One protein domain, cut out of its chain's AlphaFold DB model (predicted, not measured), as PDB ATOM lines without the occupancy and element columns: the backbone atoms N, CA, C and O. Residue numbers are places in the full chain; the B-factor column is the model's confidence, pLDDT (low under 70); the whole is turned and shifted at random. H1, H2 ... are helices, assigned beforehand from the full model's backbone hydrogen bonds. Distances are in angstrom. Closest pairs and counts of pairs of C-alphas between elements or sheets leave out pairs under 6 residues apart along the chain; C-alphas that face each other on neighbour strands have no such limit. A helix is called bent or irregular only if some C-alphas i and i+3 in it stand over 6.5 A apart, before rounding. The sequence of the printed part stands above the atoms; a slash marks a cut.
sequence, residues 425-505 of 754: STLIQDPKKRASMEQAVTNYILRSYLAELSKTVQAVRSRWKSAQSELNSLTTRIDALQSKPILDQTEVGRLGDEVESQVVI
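Overview. This is residues 425 to 505 of the 754 residues of the protein "Hypothetical protein" of Darwinula stevensoni (UniProt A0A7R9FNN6). A slim, rod-like bundle of three helices runs up and down: the long H1 makes the long axis, H2 folds back along its later part, and H3 turns once more to run the same way as H1. The first turns of H1 run on past H2 and H3, where the rod is one helix thick. The printed part has 81 residues with three named helices, in the order H1, H2, H3, and no named strand; the class is all helix. It is loose, with a radius of gyration of the C-alphas of 15.5 A, and spans 54 by 23 by 17 A.

Arrangement. H1, residues 431 to 461, and H2, residues 465 to 483, form a helical hairpin. They touch, and H1 does so with residues 447 to 461 alone; the closest C-alphas are those of Arg 461 and Leu 471, 6.1 A apart. Their lines stand at a shallow tilt of 18 degrees, and they run opposite ways. H2 has a kink of 31 degrees near residue 472. It is irregular: C-alphas 466 and 469 are 8.6 A apart. H2 and H3, residues 489 to 503, form a second helical hairpin, opposite ways at a shallow tilt of 16 degrees. These two only just touch, with 3 pairs of C-alphas within 8 A, and H2 does so with residues 474 to 481 alone; the closest C-alphas are those of Leu 474 and Val 499, 7.1 A apart. H3 also touches H1, the closest C-alphas being those of Leu 453 and Gly 496, 7.0 A apart. H1 and H3 run the same way at a shallow tilt of 15 degrees. In H1 and H3 every O i to N i+4 pair is within hydrogen-bond range; in H2 it is 13 of 15.

Along the chain. Residues 425 to 430 come before H1, which begins at C-alpha 431, (-51.314, -46.972, -40.512), and is 44.3 A from first to last C-alpha. H2 begins at C-alpha 465, (-44.593, -27.449, 6.100), and is 27.1 A long in the same sense. H3 is 20.8 A long and ends at C-alpha 503, (-53.460, -30.373, -3.132).

Size, cuts and confidence. The two C-alphas farthest apart, those of Gln 429 and Ser 466, are separated by 54.4 A. The C-alphas of Ser 425 and Ile 505, the first and last printed, are 37.7 A apart. The printed part has no cut. The links H1 to H2, of 3 residues, and H2 to H3, of 5 residues, are tight. The mean pLDDT of the printed part is 89.3, and no printed residue is under 70; the mean is 84 in H1 and 95 in both H2 and H3.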
ATOM      1  N   SER A 425     -52.929 -36.969 -37.219       70.19
ATOM      2  CA  SER A 425     -52.710 -38.361 -37.596       70.19
ATOM      3  C   SER A 425     -53.735 -38.892 -38.607       70.19
ATOM      4  O   SER A 425     -53.405 -39.773 -39.396       70.19
ATOM      5  N   THR A 426     -54.948 -38.335 -38.642       79.44
ATOM      6  CA  THR A 426     -55.994 -38.686 -39.617       79.44
ATOM      7  C   THR A 426     -55.605 -38.353 -41.056       79.44
ATOM      8  O   THR A 426     -56.109 -38.990 -41.977       79.44
ATOM      9  N   LEU A 427     -54.659 -37.428 -41.255       75.38
ATOM     10  CA  LEU A 427     -54.103 -37.082 -42.565       75.38
ATOM     11  C   LEU A 427     -53.001 -38.059 -43.020       75.38
ATOM     12  O   LEU A 427     -52.544 -37.995 -44.160       75.38
ATOM     13  N   ILE A 428     -52.561 -38.977 -42.151       75.50
ATOM     14  CA  ILE A 428     -51.498 -39.945 -42.438       75.50
ATOM     15  C   ILE A 428     -52.118 -41.250 -42.948       75.50
ATOM     16  O   ILE A 428     -52.751 -41.992 -42.199       75.50
ATOM     17  N   GLN A 429     -51.895 -41.553 -44.232       82.62
ATOM     18  CA  GLN A 429     -52.445 -42.751 -44.886       82.62
ATOM     19  C   GLN A 429     -51.775 -44.059 -44.435       82.62
ATOM     20  O   GLN A 429     -52.410 -45.110 -44.425       82.62
ATOM     21  N   ASP A 430     -50.492 -44.012 -44.067       86.94
ATOM     22  CA  ASP A 430     -49.761 -45.183 -43.575       86.94
ATOM     23  C   ASP A 430     -50.173 -45.485 -42.119       86.94
ATOM     24  O   ASP A 430     -49.909 -44.668 -41.231       86.94
ATOM     25  N   PRO A 431     -50.770 -46.658 -41.832       86.19
ATOM     26  CA  PRO A 431     -51.314 -46.972 -40.512       86.19
ATOM     27  C   PRO A 431     -50.241 -47.073 -39.422       86.19
ATOM     28  O   PRO A 431     -50.516 -46.756 -38.265       86.19
ATOM     29  N   LYS A 432     -49.005 -47.467 -39.762       78.69
ATOM     30  CA  LYS A 432     -47.905 -47.528 -38.789       78.69
ATOM     31  C   LYS A 432     -47.430 -46.125 -38.437       78.69
ATOM     32  O   LYS A 432     -47.282 -45.813 -37.260       78.69
ATOM     33  N   LYS A 433     -47.244 -45.262 -39.444       73.44
ATOM     34  CA  LYS A 433     -46.865 -43.854 -39.221       73.44
ATOM     35  C   LYS A 433     -47.956 -43.089 -38.477       73.44
ATOM     36  O   LYS A 433     -47.640 -42.290 -37.600       73.44
ATOM     37  N   ARG A 434     -49.225 -43.363 -38.792       84.19
ATOM     38  CA  ARG A 434     -50.386 -42.817 -38.086       84.19
ATOM     39  C   ARG A 434     -50.361 -43.191 -36.604       84.19
ATOM     40  O   ARG A 434     -50.402 -42.292 -35.773       84.19
ATOM     41  N   ALA A 435     -50.211 -44.476 -36.280       78.62
ATOM     42  CA  ALA A 435     -50.145 -44.942 -34.893       78.62
ATOM     43  C   ALA A 435     -48.954 -44.333 -34.129       78.62
ATOM     44  O   ALA A 435     -49.099 -43.905 -32.985       78.62
ATOM     45  N   SER A 436     -47.782 -44.223 -34.768       78.00
ATOM     46  CA  SER A 436     -46.625 -43.543 -34.169       78.00
ATOM     47  C   SER A 436     -46.880 -42.052 -33.923       78.00
ATOM     48  O   SER A 436     -46.462 -41.533 -32.890       78.00
ATOM     49  N   MET A 437     -47.578 -41.361 -34.830       78.50
ATOM     50  CA  MET A 437     -47.962 -39.959 -34.642       78.50
ATOM     51  C   MET A 437     -48.980 -39.797 -33.506       78.50
ATOM     52  O   MET A 437     -48.821 -38.911 -32.674       78.50
ATOM     53  N   GLU A 438     -49.989 -40.666 -33.426       81.62
ATOM     54  CA  GLU A 438     -50.979 -40.665 -32.336       81.62
ATOM     55  C   GLU A 438     -50.306 -40.869 -30.978       81.62
ATOM     56  O   GLU A 438     -50.583 -40.135 -30.026       81.62
ATOM     57  N   GLN A 439     -49.350 -41.798 -30.905       88.12
ATOM     58  CA  GLN A 439     -48.547 -42.012 -29.707       88.12
ATOM     59  C   GLN A 439     -47.683 -40.790 -29.367       88.12
ATOM     60  O   GLN A 439     -47.607 -40.412 -28.200       88.12
ATOM     61  N   ALA A 440     -47.060 -40.144 -30.357       76.69
ATOM     62  CA  ALA A 440     -46.244 -38.948 -30.141       76.69
ATOM     63  C   ALA A 440     -47.074 -37.756 -29.631       76.69
ATOM     64  O   ALA A 440     -46.669 -37.103 -28.670       76.69
ATOM     65  N   VAL A 441     -48.247 -37.510 -30.225       75.12
ATOM     66  CA  VAL A 441     -49.184 -36.456 -29.796       75.12
ATOM     67  C   VAL A 441     -49.694 -36.732 -28.384       75.12
ATOM     68  O   VAL A 441     -49.642 -35.847 -27.532       75.12
ATOM     69  N   THR A 442     -50.111 -37.970 -28.104       84.62
ATOM     70  CA  THR A 442     -50.549 -38.378 -26.759       84.62
ATOM     71  C   THR A 442     -49.433 -38.153 -25.741       84.62
ATOM     72  O   THR A 442     -49.645 -37.518 -24.713       84.62
ATOM     73  N   ASN A 443     -48.208 -38.585 -26.054       87.19
ATOM     74  CA  ASN A 443     -47.049 -38.399 -25.184       87.19
ATOM     75  C   ASN A 443     -46.743 -36.912 -24.939       87.19
ATOM     76  O   ASN A 443     -46.402 -36.534 -23.822       87.19
ATOM     77  N   TYR A 444     -46.886 -36.058 -25.957       82.75
ATOM     78  CA  TYR A 444     -46.713 -34.611 -25.819       82.75
ATOM     79  C   TYR A 444     -47.749 -33.996 -24.866       82.75
ATOM     80  O   TYR A 444     -47.371 -33.280 -23.941       82.75
ATOM     81  N   ILE A 445     -49.036 -34.326 -25.036       78.00
ATOM     82  CA  ILE A 445     -50.119 -33.839 -24.165       78.00
ATOM     83  C   ILE A 445     -49.882 -34.278 -22.715       78.00
ATOM     84  O   ILE A 445     -49.939 -33.456 -21.802       78.00
ATOM     85  N   LEU A 446     -49.545 -35.555 -22.502       87.19
ATOM     86  CA  LEU A 446     -49.279 -36.096 -21.167       87.19
ATOM     87  C   LEU A 446     -48.059 -35.437 -20.502       87.19
ATOM     88  O   LEU A 446     -48.083 -35.187 -19.299       87.19
ATOM     89  N   ARG A 447     -47.007 -35.098 -21.262       89.19
ATOM     90  CA  ARG A 447     -45.850 -34.349 -20.735       89.19
ATOM     91  C   ARG A 447     -46.226 -32.944 -20.291       89.19
ATOM     92  O   ARG A 447     -45.791 -32.523 -19.222       89.19
ATOM     93  N   SER A 448     -47.028 -32.240 -21.087       75.19
ATOM     94  CA  SER A 448     -47.538 -30.914 -20.728       75.19
ATOM     95  C   SER A 448     -48.391 -30.978 -19.460       75.19
ATOM     96  O   SER A 448     -48.187 -30.180 -18.551       75.19
ATOM     97  N   TYR A 449     -49.263 -31.984 -19.340       86.31
ATOM     98  CA  TYR A 449     -50.056 -32.200 -18.129       86.31
ATOM     99  C   TYR A 449     -49.180 -32.484 -16.895       86.31
ATOM    100  O   TYR A 449     -49.344 -31.832 -15.867       86.31
ATOM    101  N   LEU A 450     -48.172 -33.362 -17.002       91.19
ATOM    102  CA  LEU A 450     -47.209 -33.604 -15.915       91.19
ATOM    103  C   LEU A 450     -46.417 -32.346 -15.527       91.19
ATOM    104  O   LEU A 450     -46.075 -32.176 -14.357       91.19
ATOM    105  N   ALA A 451     -46.089 -31.477 -16.487       85.50
ATOM    106  CA  ALA A 451     -45.414 -30.212 -16.205       85.50
ATOM    107  C   ALA A 451     -46.302 -29.267 -15.379       85.50
ATOM    108  O   ALA A 451     -45.808 -28.654 -14.432       85.50
ATOM    109  N   GLU A 452     -47.603 -29.195 -15.674       84.69
ATOM    110  CA  GLU A 452     -48.560 -28.432 -14.863       84.69
ATOM    111  C   GLU A 452     -48.748 -29.041 -13.467       84.69
ATOM    112  O   GLU A 452     -48.679 -28.315 -12.477       84.69
ATOM    113  N   LEU A 453     -48.858 -30.371 -13.348       88.75
ATOM    114  CA  LEU A 453     -48.887 -31.037 -12.036       88.75
ATOM    115  C   LEU A 453     -47.628 -30.725 -11.211       88.75
ATOM    116  O   LEU A 453     -47.729 -30.442 -10.016       88.75
ATOM    117  N   SER A 454     -46.447 -30.724 -11.843       94.19
ATOM    118  CA  SER A 454     -45.179 -30.379 -11.184       94.19
ATOM    119  C   SER A 454     -45.207 -28.953 -10.632       94.19
ATOM    120  O   SER A 454     -44.890 -28.743  -9.460       94.19
ATOM    121  N   LYS A 455     -45.663 -27.975 -11.430       86.62
ATOM    122  CA  LYS A 455     -45.817 -26.578 -10.985       86.62
ATOM    123  C   LYS A 455     -46.772 -26.465  -9.800       86.62
ATOM    124  O   LYS A 455     -46.431 -25.802  -8.819       86.62
ATOM    125  N   THR A 456     -47.924 -27.132  -9.860       84.81
ATOM    126  CA  THR A 456     -48.917 -27.133  -8.775       84.81
ATOM    127  C   THR A 456     -48.318 -27.685  -7.482       84.81
ATOM    128  O   THR A 456     -48.359 -27.015  -6.449       84.81
ATOM    129  N   VAL A 457     -47.672 -28.856  -7.530       92.75
ATOM    130  CA  VAL A 457     -47.039 -29.467  -6.347       92.75
ATOM    131  C   VAL A 457     -45.899 -28.596  -5.808       92.75
ATOM    132  O   VAL A 457     -45.799 -28.404  -4.596       92.75
ATOM    133  N   GLN A 458     -45.061 -28.017  -6.672       89.69
ATOM    134  CA  GLN A 458     -43.957 -27.140  -6.259       89.69
ATOM    135  C   GLN A 458     -44.447 -25.847  -5.593       89.69
ATOM    136  O   GLN A 458     -43.901 -25.449  -4.557       89.69
ATOM    137  N   ALA A 459     -45.488 -25.211  -6.143       85.25
ATOM    138  CA  ALA A 459     -46.077 -23.997  -5.577       85.25
ATOM    139  C   ALA A 459     -46.548 -24.236  -4.137       85.25
ATOM    140  O   ALA A 459     -46.242 -23.457  -3.231       85.25
ATOM    141  N   VAL A 460     -47.208 -25.369  -3.914       88.31
ATOM    142  CA  VAL A 460     -47.726 -25.793  -2.612       88.31
ATOM    143  C   VAL A 460     -46.610 -26.188  -1.648       88.31
ATOM    144  O   VAL A 460     -46.587 -25.749  -0.495       88.31
ATOM    145  N   ARG A 461     -45.627 -26.954  -2.127       92.06
ATOM    146  CA  ARG A 461     -44.479 -27.419  -1.340       92.06
ATOM    147  C   ARG A 461     -43.671 -26.280  -0.735       92.06
ATOM    148  O   ARG A 461     -43.153 -26.435   0.364       92.06
ATOM    149  N   SER A 462     -43.579 -25.127  -1.389       85.44
ATOM    150  CA  SER A 462     -42.889 -23.965  -0.805       85.44
ATOM    151  C   SER A 462     -43.598 -23.378   0.426       85.44
ATOM    152  O   SER A 462     -42.954 -22.757   1.272       85.44
ATOM    153  N   ARG A 463     -44.915 -23.595   0.554       86.00
ATOM    154  CA  ARG A 463     -45.773 -22.968   1.572       86.00
ATOM    155  C   ARG A 463     -46.102 -23.913   2.728       86.00
ATOM    156  O   ARG A 463     -46.199 -23.477   3.873       86.00
ATOM    157  N   TRP A 464     -46.290 -25.197   2.439       91.56
ATOM    158  CA  TRP A 464     -46.927 -26.148   3.354       91.56
ATOM    159  C   TRP A 464     -45.931 -27.052   4.069       91.56
ATOM    160  O   TRP A 464     -45.437 -28.033   3.515       91.56
ATOM    161  N   LYS A 465     -45.617 -26.729   5.325       87.12
ATOM    162  CA  LYS A 465     -44.593 -27.449   6.100       87.12
ATOM    163  C   LYS A 465     -45.074 -28.793   6.658       87.12
ATOM    164  O   LYS A 465     -44.255 -29.702   6.760       87.12
ATOM    165  N   SER A 466     -46.361 -28.944   6.984       83.75
ATOM    166  CA  SER A 466     -46.890 -30.122   7.699       83.75
ATOM    167  C   SER A 466     -46.992 -31.397   6.849       83.75
ATOM    168  O   SER A 466     -47.233 -32.463   7.401       83.75
ATOM    169  N   ALA A 467     -46.732 -31.328   5.538       89.56
ATOM    170  CA  ALA A 467     -46.913 -32.447   4.606       89.56
ATOM    171  C   ALA A 467     -45.762 -32.615   3.591       89.56
ATOM    172  O   ALA A 467     -45.946 -33.119   2.481       89.56
ATOM    173  N   GLN A 468     -44.549 -32.176   3.947       93.62
ATOM    174  CA  GLN A 468     -43.402 -32.188   3.028       93.62
ATOM    175  C   GLN A 468     -43.052 -33.586   2.504       93.62
ATOM    176  O   GLN A 468     -42.651 -33.712   1.351       93.62
ATOM    177  N   SER A 469     -43.207 -34.638   3.313       95.50
ATOM    178  CA  SER A 469     -42.927 -36.012   2.878       95.50
ATOM    179  C   SER A 469     -43.833 -36.445   1.725       95.50
ATOM    180  O   SER A 469     -43.338 -36.999   0.745       95.50
ATOM    181  N   GLU A 470     -45.127 -36.137   1.809       96.31
ATOM    182  CA  GLU A 470     -46.111 -36.494   0.784       96.31
ATOM    183  C   GLU A 470     -45.890 -35.678  -0.496       96.31
ATOM    184  O   GLU A 470     -45.810 -36.228  -1.592       96.31
ATOM    185  N   LEU A 471     -45.651 -34.369  -0.366       95.88
ATOM    186  CA  LEU A 471     -45.353 -33.500  -1.510       95.88
ATOM    187  C   LEU A 471     -44.040 -33.889  -2.216       95.88
ATOM    188  O   LEU A 471     -43.948 -33.827  -3.445       95.88
ATOM    189  N   ASN A 472     -43.026 -34.331  -1.465       96.94
ATOM    190  CA  ASN A 472     -41.781 -34.856  -2.032       96.94
ATOM    191  C   ASN A 472     -41.995 -36.201  -2.743       96.94
ATOM    192  O   ASN A 472     -41.397 -36.431  -3.797       96.94
ATOM    193  N   SER A 473     -42.861 -37.062  -2.203       97.44
ATOM    194  CA  SER A 473     -43.278 -38.317  -2.845       97.44
ATOM    195  C   SER A 473     -43.972 -38.048  -4.185       97.44
ATOM    196  O   SER A 473     -43.557 -38.593  -5.211       97.44
ATOM    197  N   LEU A 474     -44.949 -37.132  -4.217       97.56
ATOM    198  CA  LEU A 474     -45.631 -36.716  -5.449       97.56
ATOM    199  C   LEU A 474     -44.654 -36.117  -6.467       97.56
ATOM    200  O   LEU A 474     -44.662 -36.532  -7.623       97.56
ATOM    201  N   THR A 475     -43.761 -35.218  -6.034       97.50
ATOM    202  CA  THR A 475     -42.727 -34.628  -6.908       97.50
ATOM    203  C   THR A 475     -41.867 -35.721  -7.547       97.50
ATOM    204  O   THR A 475     -41.728 -35.772  -8.764       97.50
ATOM    205  N   THR A 476     -41.368 -36.661  -6.738       98.06
ATOM    206  CA  THR A 476     -40.508 -37.758  -7.209       98.06
ATOM    207  C   THR A 476     -41.221 -38.638  -8.237       98.06
ATOM    208  O   THR A 476     -40.617 -39.082  -9.212       98.06
ATOM    209  N   ARG A 477     -42.520 -38.891  -8.047       98.19
ATOM    210  CA  ARG A 477     -43.331 -39.686  -8.979       98.19
ATOM    211  C   ARG A 477     -43.627 -38.940 -10.278       98.19
ATOM    212  O   ARG A 477     -43.577 -39.564 -11.336       98.19
ATOM    213  N   ILE A 478     -43.890 -37.633 -10.209       97.50
ATOM    214  CA  ILE A 478     -44.033 -36.778 -11.396       97.50
ATOM    215  C   ILE A 478     -42.731 -36.803 -12.204       97.50
ATOM    216  O   ILE A 478     -42.769 -37.102 -13.397       97.50
ATOM    217  N   ASP A 479     -41.587 -36.591 -11.550       96.81
ATOM    218  CA  ASP A 479     -40.266 -36.602 -12.190       96.81
ATOM    219  C   ASP A 479     -39.956 -37.977 -12.813       96.81
ATOM    220  O   ASP A 479     -39.478 -38.073 -13.948       96.81
ATOM    221  N   ALA A 480     -40.298 -39.064 -12.111       97.62
ATOM    222  CA  ALA A 480     -40.145 -40.422 -12.623       97.62
ATOM    223  C   ALA A 480     -40.971 -40.650 -13.898       97.62
ATOM    224  O   ALA A 480     -40.443 -41.211 -14.861       97.62
ATOM    225  N   LEU A 481     -42.224 -40.181 -13.957       97.31
ATOM    226  CA  LEU A 481     -43.024 -40.248 -15.182       97.31
ATOM    227  C   LEU A 481     -42.435 -39.373 -16.285       97.31
ATOM    228  O   LEU A 481     -42.233 -39.869 -17.390       97.31
ATOM    229  N   GLN A 482     -42.070 -38.123 -15.994       95.81
ATOM    230  CA  GLN A 482     -41.457 -37.219 -16.974       95.81
ATOM    231  C   GLN A 482     -40.177 -37.800 -17.597       95.81
ATOM    232  O   GLN A 482     -39.890 -37.532 -18.765       95.81
ATOM    233  N   SER A 483     -39.439 -38.637 -16.865       95.56
ATOM    234  CA  SER A 483     -38.241 -39.314 -17.378       95.56
ATOM    235  C   SER A 483     -38.524 -40.482 -18.338       95.56
ATOM    236  O   SER A 483     -37.642 -40.857 -19.114       95.56
ATOM    237  N   LYS A 484     -39.738 -41.062 -18.341       96.75
ATOM    238  CA  LYS A 484     -40.079 -42.182 -19.235       96.75
ATOM    239  C   LYS A 484     -40.117 -41.700 -20.689       96.75
ATOM    240  O   LYS A 484     -40.657 -40.628 -20.945       96.75
ATOM    241  N   PRO A 485     -39.607 -42.467 -21.669       91.25
ATOM    242  CA  PRO A 485     -39.635 -42.068 -23.081       91.25
ATOM    243  C   PRO A 485     -41.065 -42.007 -23.641       91.25
ATOM    244  O   PRO A 485     -41.410 -41.064 -24.360       91.25
ATOM    245  N   ILE A 486     -41.900 -42.976 -23.258       92.88
ATOM    246  CA  ILE A 486     -43.316 -43.088 -23.618       92.88
ATOM    247  C   ILE A 486     -44.118 -43.142 -22.319       92.88
ATOM    248  O   ILE A 486     -43.839 -43.975 -21.455       92.88
ATOM    249  N   LEU A 487     -45.086 -42.242 -22.190       93.44
ATOM    250  CA  LEU A 487     -45.982 -42.151 -21.046       93.44
ATOM    251  C   LEU A 487     -47.192 -43.068 -21.218       93.44
ATOM    252  O   LEU A 487     -47.757 -43.166 -22.308       93.44
ATOM    253  N   ASP A 488     -47.603 -43.698 -20.121       96.94
ATOM    254  CA  ASP A 488     -48.870 -44.415 -20.034       96.94
ATOM    255  C   ASP A 488     -49.973 -43.459 -19.561       96.94
ATOM    256  O   ASP A 488     -49.851 -42.819 -18.514       96.94
ATOM    257  N   GLN A 489     -51.049 -43.345 -20.339       94.62
ATOM    258  CA  GLN A 489     -52.142 -42.417 -20.048       94.62
ATOM    259  C   GLN A 489     -52.857 -42.751 -18.731       94.62
ATOM    260  O   GLN A 489     -53.242 -41.836 -18.006       94.62
ATOM    261  N   THR A 490     -53.009 -44.036 -18.402       96.12
ATOM    262  CA  THR A 490     -53.698 -44.479 -17.179       96.12
ATOM    263  C   THR A 490     -52.873 -44.138 -15.943       96.12
ATOM    264  O   THR A 490     -53.400 -43.647 -14.947       96.12
ATOM    265  N   GLU A 491     -51.560 -44.358 -16.005       97.38
ATOM    266  CA  GLU A 491     -50.627 -44.040 -14.927       97.38
ATOM    267  C   GLU A 491     -50.536 -42.531 -14.675       97.38
ATOM    268  O   GLU A 491     -50.559 -42.104 -13.518       97.38
ATOM    269  N   VAL A 492     -50.481 -41.726 -15.745       95.19
ATOM    270  CA  VAL A 492     -50.489 -40.258 -15.657       95.19
ATOM    271  C   VAL A 492     -51.823 -39.747 -15.112       95.19
ATOM    272  O   VAL A 492     -51.808 -38.905 -14.219       95.19
ATOM    273  N   GLY A 493     -52.955 -40.273 -15.591       92.25
ATOM    274  CA  GLY A 493     -54.289 -39.908 -15.100       92.25
ATOM    275  C   GLY A 493     -54.450 -40.201 -13.609       92.25
ATOM    276  O   GLY A 493     -54.775 -39.302 -12.844       92.25
ATOM    277  N   ARG A 494     -54.078 -41.410 -13.166       97.19
ATOM    278  CA  ARG A 494     -54.122 -41.793 -11.744       97.19
ATOM    279  C   ARG A 494     -53.250 -40.892 -10.866       97.19
ATOM    280  O   ARG A 494     -53.631 -40.595  -9.738       97.19
ATOM    281  N   LEU A 495     -52.069 -40.490 -11.347       97.69
ATOM    282  CA  LEU A 495     -51.228 -39.534 -10.621       97.69
ATOM    283  C   LEU A 495     -51.860 -38.136 -10.596       97.69
ATOM    284  O   LEU A 495     -51.745 -37.459  -9.582       97.69
ATOM    285  N   GLY A 496     -52.514 -37.720 -11.681       93.62
ATOM    286  CA  GLY A 496     -53.284 -36.479 -11.755       93.62
ATOM    287  C   GLY A 496     -54.386 -36.415 -10.705       93.62
ATOM    288  O   GLY A 496     -54.370 -35.503  -9.880       93.62
ATOM    289  N   ASP A 497     -55.251 -37.432 -10.666       94.25
ATOM    290  CA  ASP A 497     -56.336 -37.557  -9.681       94.25
ATOM    291  C   ASP A 497     -55.793 -37.539  -8.244       94.25
ATOM    292  O   ASP A 497     -56.349 -36.908  -7.343       94.25
ATOM    293  N   GLU A 498     -54.668 -38.220  -8.019       96.81
ATOM    294  CA  GLU A 498     -54.015 -38.249  -6.719       96.81
ATOM    295  C   GLU A 498     -53.475 -36.869  -6.330       96.81
ATOM    296  O   GLU A 498     -53.770 -36.402  -5.232       96.81
ATOM    297  N   VAL A 499     -52.745 -36.187  -7.220       94.31
ATOM    298  CA  VAL A 499     -52.258 -34.821  -6.976       94.31
ATOM    299  C   VAL A 499     -53.429 -33.898  -6.662       94.31
ATOM    300  O   VAL A 499     -53.387 -33.217  -5.640       94.31
ATOM    301  N   GLU A 500     -54.483 -33.914  -7.481       91.06
ATOM    302  CA  GLU A 500     -55.677 -33.090  -7.286       91.06
ATOM    303  C   GLU A 500     -56.317 -33.351  -5.919       91.06
ATOM    304  O   GLU A 500     -56.487 -32.415  -5.138       91.06
ATOM    305  N   SER A 501     -56.542 -34.619  -5.559       93.81
ATOM    306  CA  SER A 501     -57.119 -34.992  -4.259       93.81
ATOM    307  C   SER A 501     -56.275 -34.549  -3.056       93.81
ATOM    308  O   SER A 501     -56.818 -34.293  -1.978       93.81
ATOM    309  N   GLN A 502     -54.950 -34.450  -3.225       95.56
ATOM    310  CA  GLN A 502     -54.023 -34.065  -2.165       95.56
ATOM    311  C   GLN A 502     -53.868 -32.549  -2.038       95.56
ATOM    312  O   GLN A 502     -53.747 -32.054  -0.918       95.56
ATOM    313  N   VAL A 503     -53.864 -31.796  -3.141       93.31
ATOM    314  CA  VAL A 503     -53.460 -30.373  -3.132       93.31
ATOM    315  C   VAL A 503     -54.583 -29.390  -3.447       93.31
ATOM    316  O   VAL A 503     -54.476 -28.221  -3.063       93.31
ATOM    317  N   VAL A 504     -55.647 -29.826  -4.121       89.31
ATOM    318  CA  VAL A 504     -56.780 -28.972  -4.493       89.31
ATOM    319  C   VAL A 504     -57.860 -29.077  -3.424       89.31
ATOM    320  O   VAL A 504     -58.257 -30.167  -3.018       89.31
ATOM    321  N   ILE A 505     -58.328 -27.923  -2.946       93.25
ATOM    322  CA  ILE A 505     -59.419 -27.872  -1.972       93.25
ATOM    323  C   ILE A 505     -60.726 -28.118  -2.730       93.25
ATOM    324  O   ILE A 505     -61.024 -27.374  -3.668       93.25
TER     325      ILE A 505